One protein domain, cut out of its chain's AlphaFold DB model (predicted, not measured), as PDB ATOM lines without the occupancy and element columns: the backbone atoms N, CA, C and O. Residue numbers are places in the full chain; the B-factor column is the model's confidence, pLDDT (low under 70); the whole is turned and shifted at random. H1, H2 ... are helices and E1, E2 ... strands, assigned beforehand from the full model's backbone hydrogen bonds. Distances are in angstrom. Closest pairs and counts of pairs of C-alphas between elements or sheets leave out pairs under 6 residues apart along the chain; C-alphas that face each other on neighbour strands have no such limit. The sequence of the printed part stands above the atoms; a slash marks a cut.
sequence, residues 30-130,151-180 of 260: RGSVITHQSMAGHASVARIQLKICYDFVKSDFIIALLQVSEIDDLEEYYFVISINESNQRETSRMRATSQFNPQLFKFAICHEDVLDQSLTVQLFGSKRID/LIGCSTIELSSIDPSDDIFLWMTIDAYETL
ATOM      1  N   ARG A  30     224.169 223.254 188.225       53.50
ATOM      2  CA  ARG A  30     223.301 223.577 187.079       53.50
ATOM      3  C   ARG A  30     223.742 222.752 185.869       53.50
ATOM      4  O   ARG A  30     224.924 222.783 185.518       53.50
ATOM      5  N   GLY A  31     222.810 222.035 185.246       59.34
ATOM      6  CA  GLY A  31     223.124 221.117 184.152       59.34
ATOM      7  C   GLY A  31     223.651 219.763 184.626       59.34
ATOM      8  O   GLY A  31     224.564 219.217 184.005       59.34
ATOM      9  N   SER A  32     223.105 219.224 185.719       74.94
ATOM     10  CA  SER A  32     223.457 217.884 186.197       74.94
ATOM     11  C   SER A  32     223.121 216.842 185.129       74.94
ATOM     12  O   SER A  32     222.017 216.837 184.583       74.94
ATOM     13  N   VAL A  33     224.088 215.985 184.795       81.38
ATOM     14  CA  VAL A  33     223.919 214.930 183.788       81.38
ATOM     15  C   VAL A  33     223.691 213.604 184.498       81.38
ATOM     16  O   VAL A  33     224.558 213.144 185.239       81.38
ATOM     17  N   ILE A  34     222.544 212.982 184.253       84.62
ATOM     18  CA  ILE A  34     222.150 211.694 184.832       84.62
ATOM     19  C   ILE A  34     222.055 210.667 183.707       84.62
ATOM     20  O   ILE A  34     221.666 210.991 182.587       84.62
ATOM     21  N   THR A  35     222.436 209.420 183.987       84.69
ATOM     22  CA  THR A  35     222.275 208.306 183.044       84.69
ATOM     23  C   THR A  35     221.410 207.221 183.672       84.69
ATOM     24  O   THR A  35     221.790 206.644 184.685       84.69
ATOM     25  N   HIS A  36     220.274 206.933 183.043       85.25
ATOM     26  CA  HIS A  36     219.417 205.791 183.320       85.25
ATOM     27  C   HIS A  36     219.770 204.659 182.347       85.25
ATOM     28  O   HIS A  36     219.581 204.771 181.127       85.25
ATOM     29  N   GLN A  37     220.360 203.599 182.892       82.75
ATOM     30  CA  GLN A  37     220.785 202.428 182.132       82.75
ATOM     31  C   GLN A  37     219.670 201.390 182.051       82.75
ATOM     32  O   GLN A  37     218.783 201.353 182.898       82.75
ATOM     33  N   SER A  38     219.763 200.551 181.024       75.69
ATOM     34  CA  SER A  38     218.908 199.380 180.855       75.69
ATOM     35  C   SER A  38     218.989 198.453 182.068       75.69
ATOM     36  O   SER A  38     220.060 198.288 182.666       75.69
ATOM     37  N   MET A  39     217.869 197.823 182.416       69.88
ATOM     38  CA  MET A  39     217.861 196.767 183.425       69.88
ATOM     39  C   MET A  39     218.738 195.580 182.980       69.88
ATOM     40  O   MET A  39     218.769 195.194 181.812       69.88
ATOM     41  N   ALA A  40     219.468 194.964 183.916       68.25
ATOM     42  CA  ALA A  40     220.387 193.870 183.597       68.25
ATOM     43  C   ALA A  40     219.655 192.690 182.924       68.25
ATOM     44  O   ALA A  40     218.759 192.093 183.513       68.25
ATOM     45  N   GLY A  41     220.069 192.343 181.700       64.75
ATOM     46  CA  GLY A  41     219.463 191.270 180.901       64.75
ATOM     47  C   GLY A  41     218.388 191.725 179.908       64.75
ATOM     48  O   GLY A  41     217.898 190.893 179.147       64.75
ATOM     49  N   HIS A  42     218.054 193.018 179.867       69.69
ATOM     50  CA  HIS A  42     217.110 193.576 178.901       69.69
ATOM     51  C   HIS A  42     217.825 194.077 177.642       69.69
ATOM     52  O   HIS A  42     218.940 194.600 177.690       69.69
ATOM     53  N   ALA A  43     217.190 193.882 176.485       81.00
ATOM     54  CA  ALA A  43     217.673 194.444 175.229       81.00
ATOM     55  C   ALA A  43     217.244 195.914 175.138       81.00
ATOM     56  O   ALA A  43     216.066 196.219 175.310       81.00
ATOM     57  N   SER A  44     218.180 196.816 174.847       88.06
ATOM     58  CA  SER A  44     217.879 198.225 174.568       88.06
ATOM     59  C   SER A  44     217.371 198.382 173.135       88.06
ATOM     60  O   SER A  44     217.967 197.819 172.223       88.06
ATOM     61  N   VAL A  45     216.305 199.162 172.933       88.94
ATOM     62  CA  VAL A  45     215.710 199.444 171.605       88.94
ATOM     63  C   VAL A  45     215.885 200.889 171.142       88.94
ATOM     64  O   VAL A  45     215.620 201.201 169.980       88.94
ATOM     65  N   ALA A  46     216.249 201.784 172.061       91.69
ATOM     66  CA  ALA A  46     216.551 203.182 171.786       91.69
ATOM     67  C   ALA A  46     217.272 203.820 172.971       91.69
ATOM     68  O   ALA A  46     217.129 203.397 174.117       91.69
ATOM     69  N   ARG A  47     217.962 204.926 172.711       93.69
ATOM     70  CA  ARG A  47     218.492 205.814 173.741       93.69
ATOM     71  C   ARG A  47     218.057 207.245 173.465       93.69
ATOM     72  O   ARG A  47     218.137 207.717 172.335       93.69
ATOM     73  N   ILE A  48     217.596 207.942 174.495       95.44
ATOM     74  CA  ILE A  48     217.115 209.321 174.394       95.44
ATOM     75  C   ILE A  48     217.866 210.242 175.347       95.44
ATOM     76  O   ILE A  48     218.346 209.816 176.397       95.44
ATOM     77  N   GLN A  49     217.932 211.520 174.986       96.12
ATOM     78  CA  GLN A  49     218.369 212.588 175.874       96.12
ATOM     79  C   GLN A  49     217.199 213.516 176.170       96.12
ATOM     80  O   GLN A  49     216.625 214.121 175.260       96.12
ATOM     81  N   LEU A  50     216.881 213.659 177.449       96.69
ATOM     82  CA  LEU A  50     215.894 214.596 177.954       96.69
ATOM     83  C   LEU A  50     216.592 215.757 178.658       96.69
ATOM     84  O   LEU A  50     217.606 215.568 179.326       96.69
ATOM     85  N   LYS A  51     216.017 216.949 178.551       95.88
ATOM     86  CA  LYS A  51     216.220 218.030 179.510       95.88
ATOM     87  C   LYS A  51     214.980 218.127 180.385       95.88
ATOM     88  O   LYS A  51     213.878 218.208 179.851       95.88
ATOM     89  N   ILE A  52     215.165 218.129 181.693       95.00
ATOM     90  CA  ILE A  52     214.101 218.165 182.690       95.00
ATOM     91  C   ILE A  52     214.338 219.384 183.577       95.00
ATOM     92  O   ILE A  52     215.462 219.586 184.030       95.00
ATOM     93  N   CYS A  53     213.309 220.200 183.789       94.62
ATOM     94  CA  CYS A  53     213.349 221.300 184.749       94.62
ATOM     95  C   CYS A  53     211.946 221.717 185.197       94.62
ATOM     96  O   CYS A  53     210.950 221.446 184.522       94.62
ATOM     97  N   TYR A  54     211.878 222.407 186.329       95.56
ATOM     98  CA  TYR A  54     210.660 222.979 186.876       95.56
ATOM     99  C   TYR A  54     210.684 224.511 186.784       95.56
ATOM    100  O   TYR A  54     211.619 225.169 187.237       95.56
ATOM    101  N   ASP A  55     209.643 225.101 186.197       94.62
ATOM    102  CA  ASP A  55     209.429 226.549 186.185       94.62
ATOM    103  C   ASP A  55     208.547 226.930 187.382       94.62
ATOM    104  O   ASP A  55     207.319 226.866 187.307       94.62
ATOM    105  N   PHE A  56     209.174 227.359 188.483       92.62
ATOM    106  CA  PHE A  56     208.477 227.791 189.704       92.62
ATOM    107  C   PHE A  56     207.585 229.023 189.514       92.62
ATOM    108  O   PHE A  56     206.689 229.254 190.321       92.62
ATOM    109  N   VAL A  57     207.812 229.827 188.472       93.19
ATOM    110  CA  VAL A  57     206.995 231.020 188.213       93.19
ATOM    111  C   VAL A  57     205.678 230.626 187.555       93.19
ATOM    112  O   VAL A  57     204.639 231.211 187.851       93.19
ATOM    113  N   LYS A  58     205.717 229.645 186.648       92.31
ATOM    114  CA  LYS A  58     204.530 229.163 185.924       92.31
ATOM    115  C   LYS A  58     203.889 227.933 186.555       92.31
ATOM    116  O   LYS A  58     202.799 227.561 186.134       92.31
ATOM    117  N   SER A  59     204.554 227.325 187.533       94.19
ATOM    118  CA  SER A  59     204.208 226.014 188.084       94.19
ATOM    119  C   SER A  59     204.106 224.940 186.993       94.19
ATOM    120  O   SER A  59     203.207 224.098 187.001       94.19
ATOM    121  N   ASP A  60     205.025 225.011 186.029       95.06
ATOM    122  CA  ASP A  60     205.110 224.084 184.905       95.06
ATOM    123  C   ASP A  60     206.312 223.163 185.112       95.06
ATOM    124  O   ASP A  60     207.455 223.618 185.174       95.06
ATOM    125  N   PHE A  61     206.080 221.857 185.102       95.50
ATOM    126  CA  PHE A  61     207.145 220.889 184.893       95.50
ATOM    127  C   PHE A  61     207.398 220.720 183.392       95.50
ATOM    128  O   PHE A  61     206.470 220.506 182.603       95.50
ATOM    129  N   ILE A  62     208.657 220.859 182.985       96.25
ATOM    130  CA  ILE A  62     209.067 220.961 181.589       96.25
ATOM    131  C   ILE A  62     210.010 219.810 181.254       96.25
ATOM    132  O   ILE A  62     211.055 219.631 181.876       96.25
ATOM    133  N   ILE A  63     209.659 219.065 180.207       96.94
ATOM    134  CA  ILE A  63     210.512 218.036 179.614       96.94
ATOM    135  C   ILE A  63     210.777 218.415 178.165       96.94
ATOM    136  O   ILE A  63     209.842 218.610 177.392       96.94
ATOM    137  N   ALA A  64     212.040 218.476 177.760       97.00
ATOM    138  CA  ALA A  64     212.420 218.589 176.361       97.00
ATOM    139  C   ALA A  64     213.145 217.325 175.897       97.00
ATOM    140  O   ALA A  64     214.179 216.964 176.448       97.00
ATOM    141  N   LEU A  65     212.629 216.677 174.854       97.19
ATOM    142  CA  LEU A  65     213.336 215.617 174.144       97.19
ATOM    143  C   LEU A  65     214.349 216.270 173.206       97.19
ATOM    144  O   LEU A  65     213.954 216.933 172.249       97.19
ATOM    145  N   LEU A  66     215.638 216.127 173.510       95.38
ATOM    146  CA  LEU A  66     216.731 216.813 172.816       95.38
ATOM    147  C   LEU A  66     217.382 215.962 171.731       95.38
ATOM    148  O   LEU A  66     217.777 216.493 170.694       95.38
ATOM    149  N   GLN A  67     217.498 214.658 171.973       93.69
ATOM    150  CA  GLN A  67     218.145 213.732 171.057       93.69
ATOM    151  C   GLN A  67     217.543 212.334 171.184       93.69
ATOM    152  O   GLN A  67     217.120 211.918 172.264       93.69
ATOM    153  N   VAL A  68     217.558 211.606 170.069       93.25
ATOM    154  CA  VAL A  68     217.241 210.182 169.988       93.25
ATOM    155  C   VAL A  68     218.365 209.496 169.210       93.25
ATOM    156  O   VAL A  68     218.833 210.020 168.198       93.25
ATOM    157  N   SER A  69     218.822 208.348 169.690       90.94
ATOM    158  CA  SER A  69     219.898 207.546 169.109       90.94
ATOM    159  C   SER A  69     219.615 206.054 169.288       90.94
ATOM    160  O   SER A  69     218.737 205.687 170.064       90.94
ATOM    161  N   GLU A  70     220.375 205.205 168.590       86.69
ATOM    162  CA  GLU A  70     220.326 203.739 168.759       86.69
ATOM    163  C   GLU A  70     218.915 203.150 168.546       86.69
ATOM    164  O   GLU A  70     218.512 202.236 169.251       86.69
ATOM    165  N   ILE A  71     218.138 203.707 167.605       86.31
ATOM    166  CA  ILE A  71     216.800 203.194 167.272       86.31
ATOM    167  C   ILE A  71     216.929 201.986 166.350       86.31
ATOM    168  O   ILE A  71     217.382 202.127 165.210       86.31
ATOM    169  N   ASP A  72     216.431 200.844 166.808       77.06
ATOM    170  CA  ASP A  72     216.489 199.594 166.054       77.06
ATOM    171  C   ASP A  72     215.290 199.408 165.114       77.06
ATOM    172  O   ASP A  72     214.139 199.336 165.541       77.06
ATOM    173  N   ASP A  73     215.565 199.271 163.814       76.94
ATOM    174  CA  ASP A  73     214.647 198.741 162.795       76.94
ATOM    175  C   ASP A  73     213.235 199.366 162.721       76.94
ATOM    176  O   ASP A  73     212.291 198.719 162.263       76.94
ATOM    177  N   LEU A  74     213.060 200.639 163.091       83.94
ATOM    178  CA  LEU A  74     211.776 201.348 162.961       83.94
ATOM    179  C   LEU A  74     211.703 202.197 161.681       83.94
ATOM    180  O   LEU A  74     212.646 202.897 161.315       83.94
ATOM    181  N   GLU A  75     210.564 202.151 160.983       83.19
ATOM    182  CA  GLU A  75     210.277 203.026 159.834       83.19
ATOM    183  C   GLU A  75     209.733 204.378 160.311       83.19
ATOM    184  O   GLU A  75     210.271 205.429 159.953       83.19
ATOM    185  N   GLU A  76     208.706 204.334 161.160       87.75
ATOM    186  CA  GLU A  76     208.116 205.488 161.835       87.75
ATOM    187  C   GLU A  76     207.965 205.198 163.329       87.75
ATOM    188  O   GLU A  76     207.570 204.099 163.717       87.75
ATOM    189  N   TYR A  77     208.273 206.185 164.168       91.75
ATOM    190  CA  TYR A  77     208.222 206.066 165.620       91.75
ATOM    191  C   TYR A  77     207.800 207.373 166.293       91.75
ATOM    192  O   TYR A  77     207.884 208.454 165.710       91.75
ATOM    193  N   TYR A  78     207.333 207.274 167.528       93.62
ATOM    194  CA  TYR A  78     207.031 208.399 168.406       93.62
ATOM    195  C   TYR A  78     207.159 207.950 169.861       93.62
ATOM    196  O   TYR A  78     207.136 206.754 170.153       93.62
ATOM    197  N   PHE A  79     207.292 208.907 170.772       94.81
ATOM    198  CA  PHE A  79     207.328 208.636 172.200       94.81
ATOM    199  C   PHE A  79     206.067 209.155 172.876       94.81
ATOM    200  O   PHE A  79     205.556 210.220 172.523       94.81
ATOM    201  N   VAL A  80     205.600 208.415 173.874       94.50
ATOM    202  CA  VAL A  80     204.623 208.887 174.853       94.50
ATOM    203  C   VAL A  80     205.369 209.117 176.158       94.50
ATOM    204  O   VAL A  80     206.031 208.213 176.668       94.50
ATOM    205  N   ILE A  81     205.307 210.347 176.657       96.00
ATOM    206  CA  ILE A  81     205.936 210.783 177.900       96.00
ATOM    207  C   ILE A  81     204.830 210.979 178.927       96.00
ATOM    208  O   ILE A  81     203.953 211.826 178.736       96.00
ATOM    209  N   SER A  82     204.892 210.213 180.007       93.31
ATOM    210  CA  SER A  82     203.854 210.136 181.030       93.31
ATOM    211  C   SER A  82     204.456 210.387 182.403       93.31
ATOM    212  O   SER A  82     205.498 209.831 182.735       93.31
ATOM    213  N   ILE A  83     203.793 211.214 183.204       90.88
ATOM    214  CA  ILE A  83     204.155 211.435 184.615       90.88
ATOM    215  C   ILE A  83     203.202 210.658 185.522       90.88
ATOM    216  O   ILE A  83     203.592 210.140 186.558       90.88
ATOM    217  N   ASN A  84     201.946 210.556 185.099       84.38
ATOM    218  CA  ASN A  84     200.921 209.734 185.716       84.38
ATOM    219  C   ASN A  84     199.906 209.314 184.638       84.38
ATOM    220  O   ASN A  84     200.054 209.657 183.461       84.38
ATOM    221  N   GLU A  85     198.868 208.579 185.028       75.94
ATOM    222  CA  GLU A  85     197.868 208.058 184.088       75.94
ATOM    223  C   GLU A  85     197.111 209.156 183.325       75.94
ATOM    224  O   GLU A  85     196.733 208.953 182.173       75.94
ATOM    225  N   SER A  86     196.923 210.333 183.930       79.25
ATOM    226  CA  SER A  86     196.166 211.447 183.346       79.25
ATOM    227  C   SER A  86     197.032 212.459 182.587       79.25
ATOM    228  O   SER A  86     196.525 213.200 181.744       79.25
ATOM    229  N   ASN A  87     198.342 212.482 182.838       88.06
ATOM    230  CA  ASN A  87     199.284 213.441 182.275       88.06
ATOM    231  C   ASN A  87     200.256 212.762 181.319       88.06
ATOM    232  O   ASN A  87     201.367 212.379 181.693       88.06
ATOM    233  N   GLN A  88     199.834 212.695 180.058       93.25
ATOM    234  CA  GLN A  88     200.616 212.144 178.958       93.25
ATOM    235  C   GLN A  88     200.825 213.182 177.854       93.25
ATOM    236  O   GLN A  88     199.984 214.062 177.624       93.25
ATOM    237  N   ARG A  89     201.959 213.097 177.159       95.38
ATOM    238  CA  ARG A  89     202.277 213.899 175.974       95.38
ATOM    239  C   ARG A  89     202.881 213.006 174.905       95.38
ATOM    240  O   ARG A  89     203.799 212.242 175.182       95.38
ATOM    241  N   GLU A  90     202.376 213.129 173.685       94.38
ATOM    242  CA  GLU A  90     202.902 212.420 172.518       94.38
ATOM    243  C   GLU A  90     203.873 213.332 171.763       94.38
ATOM    244  O   GLU A  90     203.587 214.514 171.542       94.38
ATOM    245  N   THR A  91     205.019 212.797 171.346       95.31
ATOM    246  CA  THR A  91     205.878 213.480 170.376       95.31
ATOM    247  C   THR A  91     205.230 213.460 168.994       95.31
ATOM    248  O   THR A  91     204.442 212.577 168.664       95.31
ATOM    249  N   SER A  92     205.652 214.354 168.105       92.56
ATOM    250  CA  SER A  92     205.389 214.160 166.677       92.56
ATOM    251  C   SER A  92     205.976 212.829 166.188       92.56
ATOM    252  O   SER A  92     206.975 212.334 166.723       92.56
ATOM    253  N   ARG A  93     205.343 212.240 165.171       91.31
ATOM    254  CA  ARG A  93     205.837 211.022 164.520       91.31
ATOM    255  C   ARG A  93     207.074 211.348 163.698       91.31
ATOM    256  O   ARG A  93     207.088 212.303 162.924       91.31
ATOM    257  N   MET A  94     208.103 210.534 163.865       90.69
ATOM    258  CA  MET A  94     209.425 210.711 163.280       90.69
ATOM    259  C   MET A  94     209.784 209.493 162.441       90.69
ATOM    260  O   MET A  94     209.357 208.377 162.724       90.69
ATOM    261  N   ARG A  95     210.594 209.706 161.406       87.12
ATOM    262  CA  ARG A  95     211.197 208.625 160.618       87.12
ATOM    263  C   ARG A  95     212.642 208.444 161.044       87.12
ATOM    264  O   ARG A  95     213.322 209.436 161.291       87.12
ATOM    265  N   ALA A  96     213.132 207.206 161.058       75.81
ATOM    266  CA  ALA A  96     214.515 206.904 161.450       75.81
ATOM    267  C   ALA A  96     215.575 207.620 160.592       75.81
ATOM    268  O   ALA A  96     216.685 207.861 161.046       75.81
ATOM    269  N   THR A  97     215.231 207.998 159.359       75.44
ATOM    270  CA  THR A  97     216.130 208.708 158.436       75.44
ATOM    271  C   THR A  97     216.056 210.232 158.539       75.44
ATOM    272  O   THR A  97     216.812 210.919 157.857       75.44
ATOM    273  N   SER A  98     215.105 210.775 159.299       81.94
ATOM    274  CA  SER A  98     214.896 212.219 159.398       81.94
ATOM    275  C   SER A  98     215.812 212.839 160.448       81.94
ATOM    276  O   SER A  98     216.095 212.225 161.474       81.94
ATOM    277  N   GLN A  99     216.229 214.088 160.227       83.38
ATOM    278  CA  GLN A  99     216.900 214.868 161.262       83.38
ATOM    279  C   GLN A  99     215.955 215.067 162.455       83.38
ATOM    280  O   GLN A  99     214.801 215.468 162.282       83.38
ATOM    281  N   PHE A 100     216.452 214.782 163.657       87.38
ATOM    282  CA  PHE A 100     215.693 214.969 164.884       87.38
ATOM    283  C   PHE A 100     215.599 216.459 165.240       87.38
ATOM    284  O   PHE A 100     216.607 217.168 165.234       87.38
ATOM    285  N   ASN A 101     214.391 216.912 165.577       88.94
ATOM    286  CA  ASN A 101     214.137 218.257 166.079       88.94
ATOM    287  C   ASN A 101     213.712 218.179 167.546       88.94
ATOM    288  O   ASN A 101     212.794 217.407 167.844       88.94
ATOM    289  N   PRO A 102     214.311 218.982 168.442       94.06
ATOM    290  CA  PRO A 102     213.913 219.007 169.837       94.06
ATOM    291  C   PRO A 102     212.437 219.351 170.032       94.06
ATOM    292  O   PRO A 102     211.906 220.252 169.382       94.06
ATOM    293  N   GLN A 103     211.780 218.641 170.948       96.56
ATOM    294  CA  GLN A 103     210.359 218.824 171.257       96.56
ATOM    295  C   GLN A 103     210.188 219.088 172.748       96.56
ATOM    296  O   GLN A 103     210.771 218.378 173.563       96.56
ATOM    297  N   LEU A 104     209.406 220.111 173.097       96.69
ATOM    298  CA  LEU A 104     209.193 220.560 174.471       96.69
ATOM    299  C   LEU A 104     207.766 220.251 174.922       96.69
ATOM    300  O   LEU A 104     206.798 220.574 174.235       96.69
ATOM    301  N   PHE A 105     207.654 219.683 176.115       97.19
ATOM    302  CA  PHE A 105     206.423 219.225 176.733       97.19
ATOM    303  C   PHE A 105     206.262 219.882 178.098       97.19
ATOM    304  O   PHE A 105     207.213 219.964 178.874       97.19
ATOM    305  N   LYS A 106     205.047 220.353 178.375       95.56
ATOM    306  CA  LYS A 106     204.693 221.013 179.629       95.56
ATOM    307  C   LYS A 106     203.603 220.260 180.360       95.56
ATOM    308  O   LYS A 106     202.608 219.837 179.751       95.56
ATOM    309  N   PHE A 107     203.774 220.186 181.666       95.12
ATOM    310  CA  PHE A 107     202.862 219.556 182.596       95.12
ATOM    311  C   PHE A 107     202.549 220.562 183.701       95.12
ATOM    312  O   PHE A 107     203.450 221.013 184.400       95.12
ATOM    313  N   ALA A 108     201.275 220.929 183.825       94.06
ATOM    314  CA  ALA A 108     200.805 221.814 184.881       94.06
ATOM    315  C   ALA A 108     200.603 220.976 186.150       94.06
ATOM    316  O   ALA A 108     199.565 220.338 186.322       94.06
ATOM    317  N   ILE A 109     201.635 220.911 186.983       91.94
ATOM    318  CA  ILE A 109     201.696 220.105 188.206       91.94
ATOM    319  C   ILE A 109     202.579 220.847 189.211       91.94
ATOM    320  O   ILE A 109     203.546 221.502 188.816       91.94
ATOM    321  N   CYS A 110     202.234 220.818 190.500       93.25
ATOM    322  CA  CYS A 110     203.033 221.515 191.504       93.25
ATOM    323  C   CYS A 110     204.347 220.765 191.783       93.25
ATOM    324  O   CYS A 110     204.434 219.561 191.560       93.25
ATOM    325  N   HIS A 111     205.382 221.470 192.242       92.94
ATOM    326  CA  HIS A 111     206.713 220.880 192.422       92.94
ATOM    327  C   HIS A 111     206.718 219.678 193.378       92.94
ATOM    328  O   HIS A 111     207.370 218.681 193.093       92.94
ATOM    329  N   GLU A 112     205.984 219.757 194.492       91.06
ATOM    330  CA  GLU A 112     205.884 218.653 195.459       91.06
ATOM    331  C   GLU A 112     205.244 217.422 194.812       91.06
ATOM    332  O   GLU A 112     205.839 216.347 194.832       91.06
ATOM    333  N   ASP A 113     204.122 217.610 194.112       91.50
ATOM    334  CA  ASP A 113     203.457 216.525 193.393       91.50
ATOM    335  C   ASP A 113     204.346 215.916 192.307       91.50
ATOM    336  O   ASP A 113     204.186 214.744 192.012       91.50
ATOM    337  N   VAL A 114     205.264 216.668 191.681       91.31
ATOM    338  CA  VAL A 114     206.196 216.118 190.677       91.31
ATOM    339  C   VAL A 114     207.135 215.091 191.300       91.31
ATOM    340  O   VAL A 114     207.409 214.069 190.673       91.31
ATOM    341  N   LEU A 115     207.638 215.356 192.507       90.69
ATOM    342  CA  LEU A 115     208.599 214.481 193.182       90.69
ATOM    343  C   LEU A 115     207.985 213.124 193.543       90.69
ATOM    344  O   LEU A 115     208.695 212.121 193.527       90.69
ATOM    345  N   ASP A 116     206.674 213.081 193.777       90.25
ATOM    346  CA  ASP A 116     205.932 211.855 194.091       90.25
ATOM    347  C   ASP A 116     205.610 210.991 192.857       90.25
ATOM    348  O   ASP A 116     204.961 209.950 192.969       90.25
ATOM    349  N   GLN A 117     206.040 211.406 191.661       91.25
ATOM    350  CA  GLN A 117     205.698 210.736 190.407       91.25
ATOM    351  C   GLN A 117     206.886 210.016 189.776       91.25
ATOM    352  O   GLN A 117     208.061 210.258 190.062       91.25
ATOM    353  N   SER A 118     206.552 209.133 188.839       91.12
ATOM    354  CA  SER A 118     207.518 208.446 187.994       91.12
ATOM    355  C   SER A 118     207.394 208.927 186.558       91.12
ATOM    356  O   SER A 118     206.329 208.853 185.945       91.12
ATOM    357  N   LEU A 119     208.504 209.377 185.986       93.75
ATOM    358  CA  LEU A 119     208.584 209.682 184.569       93.75
ATOM    359  C   LEU A 119     208.697 208.377 183.787       93.75
ATOM    360  O   LEU A 119     209.716 207.693 183.858       93.75
ATOM    361  N   THR A 120     207.670 208.067 183.006       93.56
ATOM    362  CA  THR A 120     207.635 206.925 182.095       93.56
ATOM    363  C   THR A 120     207.729 207.406 180.654       93.56
ATOM    364  O   THR A 120     206.980 208.287 180.231       93.56
ATOM    365  N   VAL A 121     208.638 206.813 179.885       95.38
ATOM    366  CA  VAL A 121     208.783 207.062 178.452       95.38
ATOM    367  C   VAL A 121     208.569 205.766 177.690       95.38
ATOM    368  O   VAL A 121     209.302 204.794 177.864       95.38
ATOM    369  N   GLN A 122     207.568 205.767 176.816       92.81
ATOM    370  CA  GLN A 122     207.212 204.631 175.976       92.81
ATOM    371  C   GLN A 122     207.529 204.935 174.518       92.81
ATOM    372  O   GLN A 122     207.103 205.959 173.986       92.81
ATOM    373  N   LEU A 123     208.254 204.034 173.862       92.94
ATOM    374  CA  LEU A 123     208.549 204.095 172.436       92.94
ATOM    375  C   LEU A 123     207.511 203.290 171.665       92.94
ATOM    376  O   LEU A 123     207.419 202.073 171.817       92.94
ATOM    377  N   PHE A 124     206.791 203.961 170.779       89.94
ATOM    378  CA  PHE A 124     205.876 203.340 169.838       89.94
ATOM    379  C   PHE A 124     206.434 203.439 168.424       89.94
ATOM    380  O   PHE A 124     206.984 204.472 168.042       89.94
ATOM    381  N   GLY A 125     206.253 202.406 167.604       86.94
ATOM    382  CA  GLY A 125     206.697 202.481 166.217       86.94
ATOM    383  C   GLY A 125     206.383 201.270 165.360       86.94
ATOM    384  O   GLY A 125     206.079 200.183 165.842       86.94
ATOM    385  N   SER A 126     206.455 201.462 164.049       77.19
ATOM    386  CA  SER A 126     206.311 200.391 163.071       77.19
ATOM    387  C   SER A 126     207.680 199.813 162.727       77.19
ATOM    388  O   SER A 126     208.555 200.514 162.217       77.19
ATOM    389  N   LYS A 127     207.865 198.509 162.972       73.50
ATOM    390  CA  LYS A 127     209.058 197.797 162.501       73.50
ATOM    391  C   LYS A 127     209.113 197.864 160.972       73.50
ATOM    392  O   LYS A 127     208.127 197.577 160.285       73.50
ATOM    393  N   ARG A 128     210.272 198.243 160.438       63.81
ATOM    394  CA  ARG A 128     210.541 198.287 159.007       63.81
ATOM    395  C   ARG A 128     210.445 196.864 158.480       63.81
ATOM    396  O   ARG A 128     211.219 195.985 158.847       63.81
ATOM    397  N   ILE A 129     209.477 196.623 157.605       59.00
ATOM    398  CA  ILE A 129     209.391 195.338 156.917       59.00
ATOM    399  C   ILE A 129     210.578 195.292 155.957       59.00
ATOM    400  O   ILE A 129     210.609 196.058 154.992       59.00
ATOM    401  N   ASP A 130     211.560 194.433 156.232       54.41
ATOM    402  CA  ASP A 130     212.697 194.246 155.336       54.41
ATOM    403  C   ASP A 130     212.189 193.815 153.950       54.41
ATOM    404  O   ASP A 130     211.582 192.755 153.784       54.41
ATOM    405  N   LEU A 151     203.749 199.139 170.722       83.38
ATOM    406  CA  LEU A 151     204.699 199.433 171.803       83.38
ATOM    407  C   LEU A 151     205.991 198.623 171.601       83.38
ATOM    408  O   LEU A 151     205.963 197.395 171.571       83.38
ATOM    409  N   ILE A 152     207.112 199.320 171.423       86.56
ATOM    410  CA  ILE A 152     208.436 198.738 171.150       86.56
ATOM    411  C   ILE A 152     209.275 198.677 172.422       86.56
ATOM    412  O   ILE A 152     209.987 197.698 172.636       86.56
ATOM    413  N   GLY A 153     209.180 199.697 173.275       89.25
ATOM    414  CA  GLY A 153     209.954 199.751 174.507       89.25
ATOM    415  C   GLY A 153     209.426 200.729 175.540       89.25
ATOM    416  O   GLY A 153     208.583 201.574 175.240       89.25
ATOM    417  N   CYS A 154     209.921 200.590 176.764       90.25
ATOM    418  CA  CYS A 154     209.528 201.387 177.917       90.25
ATOM    419  C   CYS A 154     210.737 201.633 178.823       90.25
ATOM    420  O   CYS A 154     211.628 200.794 178.923       90.25
ATOM    421  N   SER A 155     210.757 202.774 179.498       91.56
ATOM    422  CA  SER A 155     211.661 203.041 180.613       91.56
ATOM    423  C   SER A 155     210.969 203.965 181.604       91.56
ATOM    424  O   SER A 155     210.245 204.877 181.199       91.56
ATOM    425  N   THR A 156     211.230 203.759 182.892       92.31
ATOM    426  CA  THR A 156     210.617 204.524 183.981       92.31
ATOM    427  C   THR A 156     211.678 204.939 184.990       92.31
ATOM    428  O   THR A 156     212.565 204.154 185.303       92.31
ATOM    429  N   ILE A 157     211.591 206.168 185.497       90.06
ATOM    430  CA  ILE A 157     212.477 206.683 186.544       90.06
ATOM    431  C   ILE A 157     211.692 207.516 187.560       90.06
ATOM    432  O   ILE A 157     210.816 208.299 187.190       90.06
ATOM    433  N   GLU A 158     212.016 207.365 188.841       90.44
ATOM    434  CA  GLU A 158     211.408 208.142 189.924       90.44
ATOM    435  C   GLU A 158     211.935 209.581 189.921       90.44
ATOM    436  O   GLU A 158     213.151 209.812 189.935       90.44
ATOM    437  N   LEU A 159     211.033 210.563 189.923       89.69
ATOM    438  CA  LEU A 159     211.406 211.980 189.874       89.69
ATOM    439  C   LEU A 159     211.957 212.493 191.213       89.69
ATOM    440  O   LEU A 159     212.791 213.400 191.211       89.69
ATOM    441  N   SER A 160     211.597 211.847 192.327       87.56
ATOM    442  CA  SER A 160     212.207 212.042 193.651       87.56
ATOM    443  C   SER A 160     213.735 211.894 193.632       87.56
ATOM    444  O   SER A 160     214.440 212.599 194.352       87.56
ATOM    445  N   SER A 161     214.265 211.013 192.772       84.88
ATOM    446  CA  SER A 161     215.705 210.746 192.665       84.88
ATOM    447  C   SER A 161     216.474 211.804 191.864       84.88
ATOM    448  O   SER A 161     217.701 211.870 191.950       84.88
ATOM    449  N   ILE A 162     215.768 212.638 191.092       81.75
ATOM    450  CA  ILE A 162     216.370 213.542 190.105       81.75
ATOM    451  C   ILE A 162     216.245 215.024 190.500       81.75
ATOM    452  O   ILE A 162     217.062 215.806 190.035       81.75
ATOM    453  N   ASP A 163     215.327 215.403 191.398       80.50
ATOM    454  CA  ASP A 163     215.051 216.791 191.839       80.50
ATOM    455  C   ASP A 163     215.056 217.826 190.690       80.50
ATOM    456  O   ASP A 163     216.069 218.484 190.438       80.50
ATOM    457  N   PRO A 164     213.923 218.021 189.996       86.06
ATOM    458  CA  PRO A 164     213.837 218.861 188.808       86.06
ATOM    459  C   PRO A 164     213.860 220.374 189.081       86.06
ATOM    460  O   PRO A 164     213.515 221.143 188.184       86.06
ATOM    461  N   SER A 165     214.256 220.820 190.278       86.88
ATOM    462  CA  SER A 165     214.359 222.243 190.632       86.88
ATOM    463  C   SER A 165     215.258 223.049 189.681       86.88
ATOM    464  O   SER A 165     215.014 224.232 189.445       86.88
ATOM    465  N   ASP A 166     216.285 222.410 189.114       85.44
ATOM    466  CA  ASP A 166     217.223 222.992 188.152       85.44
ATOM    467  C   ASP A 166     217.217 222.223 186.819       85.44
ATOM    468  O   ASP A 166     216.625 221.155 186.675       85.44
ATOM    469  N   ASP A 167     217.922 222.761 185.821       88.81
ATOM    470  CA  ASP A 167     218.153 222.075 184.550       88.81
ATOM    471  C   ASP A 167     218.938 220.764 184.748       88.81
ATOM    472  O   ASP A 167     220.126 220.778 185.094       88.81
ATOM    473  N   ILE A 168     218.296 219.639 184.427       91.62
ATOM    474  CA  ILE A 168     218.890 218.301 184.399       91.62
ATOM    475  C   ILE A 168     218.890 217.745 182.985       91.62
ATOM    476  O   ILE A 168     217.895 217.823 182.271       91.62
ATOM    477  N   PHE A 169     220.000 217.128 182.594       93.06
ATOM    478  CA  PHE A 169     220.129 216.389 181.346       93.06
ATOM    479  C   PHE A 169     220.142 214.890 181.642       93.06
ATOM    480  O   PHE A 169     221.107 214.363 182.188       93.06
ATOM    481  N   LEU A 170     219.076 214.194 181.267       93.62
ATOM    482  CA  LEU A 170     218.902 212.767 181.503       93.62
ATOM    483  C   LEU A 170     219.124 211.982 180.211       93.62
ATOM    484  O   LEU A 170     218.353 212.100 179.261       93.62
ATOM    485  N   TRP A 171     220.153 211.140 180.189       94.75
ATOM    486  CA  TRP A 171     220.291 210.081 179.195       94.75
ATOM    487  C   TRP A 171     219.503 208.864 179.652       94.75
ATOM    488  O   TRP A 171     219.837 208.285 180.678       94.75
ATOM    489  N   MET A 172     218.493 208.458 178.893       94.06
ATOM    490  CA  MET A 172     217.642 207.318 179.224       94.06
ATOM    491  C   MET A 172     217.743 206.248 178.144       94.06
ATOM    492  O   MET A 172     217.589 206.530 176.957       94.06
ATOM    493  N   THR A 173     218.020 205.024 178.576       93.75
ATOM    494  CA  THR A 173     217.962 203.823 177.734       93.75
ATOM    495  C   THR A 173     216.538 203.279 177.764       93.75
ATOM    496  O   THR A 173     215.942 203.234 178.836       93.75
ATOM    497  N   ILE A 174     215.982 202.923 176.609       92.56
ATOM    498  CA  ILE A 174     214.628 202.385 176.472       92.56
ATOM    499  C   ILE A 174     214.724 200.873 176.311       92.56
ATOM    500  O   ILE A 174     215.306 200.391 175.337       92.56
ATOM    501  N   ASP A 175     214.113 200.139 177.236       88.81
ATOM    502  CA  ASP A 175     214.157 198.681 177.262       88.81
ATOM    503  C   ASP A 175     213.070 198.089 176.364       88.81
ATOM    504  O   ASP A 175     211.940 198.582 176.320       88.81
ATOM    505  N   ALA A 176     213.404 197.025 175.632       84.81
ATOM    506  CA  ALA A 176     212.486 196.321 174.748       84.81
ATOM    507  C   ALA A 176     211.257 195.842 175.526       84.81
ATOM    508  O   ALA A 176     211.374 195.067 176.481       84.81
ATOM    509  N   TYR A 177     210.065 196.220 175.067       76.50
ATOM    510  CA  TYR A 177     208.815 195.830 175.714       76.50
ATOM    511  C   TYR A 177     208.622 194.306 175.686       76.50
ATOM    512  O   TYR A 177     208.162 193.731 176.667       76.50
ATOM    513  N   GLU A 178     209.098 193.646 174.621       63.50
ATOM    514  CA  GLU A 178     209.128 192.178 174.480       63.50
ATOM    515  C   GLU A 178     209.901 191.476 175.622       63.50
ATOM    516  O   GLU A 178     209.652 190.306 175.892       63.50
ATOM    517  N   THR A 179     210.812 192.172 176.316       52.59
ATOM    518  CA  THR A 179     211.586 191.611 177.444       52.59
ATOM    519  C   THR A 179     210.995 191.929 178.817       52.59
ATOM    520  O   THR A 179     211.329 191.263 179.794       52.59
ATOM    521  N   LEU A 180     210.119 192.934 178.908       48.34
ATOM    522  CA  LEU A 180     209.527 193.381 180.172       48.34
ATOM    523  C   LEU A 180     208.269 192.583 180.541       48.34
ATOM    524  O   LEU A 180     207.883 192.547 181.709       48.34
TER     525      LEU A 180
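This is residues 30 to 130 and 151 to 180 of the 260 residues of the protein "C2 domain-containing protein" of Anisakis simplex (UniProt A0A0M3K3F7). Picture a flattened, elongated barrel of strands, nearly closed: E2, E3, E6 and E9 make one wall, E4, E5, E7 and E8 the other, and the walls are joined where E8 pairs with E9. The gap lies between E5 and E6, E1 is added beside E9, H1 sits at one end, and H2 packs outside on E8. The printed part has 131 residues, with nine named strands and two named helices in the order E1 E2 E3 E4 E5 E6 H1 E7 E8 E9 H2. The class is mostly strand; the strands form one branched, strongly twisted sheet, mixed in direction, with E1 and E9 parallel and the other neighbour pairs antiparallel. The whole is compact, with a radius of gyration of the C-alphas of 14.5 A and spans of 49 by 30 by 29 A.

Find C-alpha 32 at (223.457, 217.884, 186.197), where E1, residues 32 to 36, begins. Next come E2, residues 44 to 55, 31.8 A long, and E3, residues 60 to 69, 27.2 A. E4 is residues 74 to 82, 21.6 A, E5 residues 88 to 90, and E6 residues 103 to 108. H1 is residues 111 to 115. E7, residues 118 to 127, runs 27.7 A from C-alpha 118 at (207.518, 208.446, 187.994). After the cut come E8, residues 151 to 158, 21.2 A, and E9, residues 168 to 176, 24.8 A. H2, residues 177 to 180, ends at C-alpha 180 at (209.527, 193.381, 180.172).

Begin at E9, which has three neighbours: E1 and E8 lie on one side of it, E2 on the other side. Parallel to it is E1, with N 36 and O 171 2.8 A apart. E2 and E9 are antiparallel neighbours, with N 48 and O 172 2.8 A apart. E8 and E9 form a hairpin, with N 154 and O 175 at 2.9 A. The hairpin of E2 and E3 has N 51 and O 64 at 2.8 A; E6 is the next neighbour of E3, with N 63 and O 105 at 2.9 A. On the other side of E8 from E9 is its antiparallel neighbour E7, with N 121 and O 155 at 2.8 A; E4 and E7 are antiparallel neighbours too, with N 80 and O 122 at 2.9 A. E4 and E5 are a hairpin, with N 81 and O 89 at 2.8 A. The closest C-alphas of E5 and E6, those of Arg 89 and Phe 105, are 6.8 A apart. H1 only grazes the sheet, with residues 111 to 115. H2 is on the sheet at a height of 8.0 A, only just over E8, with 3 of its C-alphas there. In H1 the O i to N i+4 pair is within hydrogen-bond range; H2 is too short for such a pair.

The C-alphas of Val 57 and Asp 130, the two farthest apart, are 49.7 A apart. Residues 131 to 150 are not printed, and C-alphas 130 and 151 across the cut are 19.0 A apart. The link from E5 to E6 is long; in it, residues 94 to 95 pair antiparallel with residues 76 to 77 of E4. The mean pLDDT of the printed part is 87.0, and it is under 70 at residues 30 to 31, 39 to 42, 128 to 130 and 178 to 180.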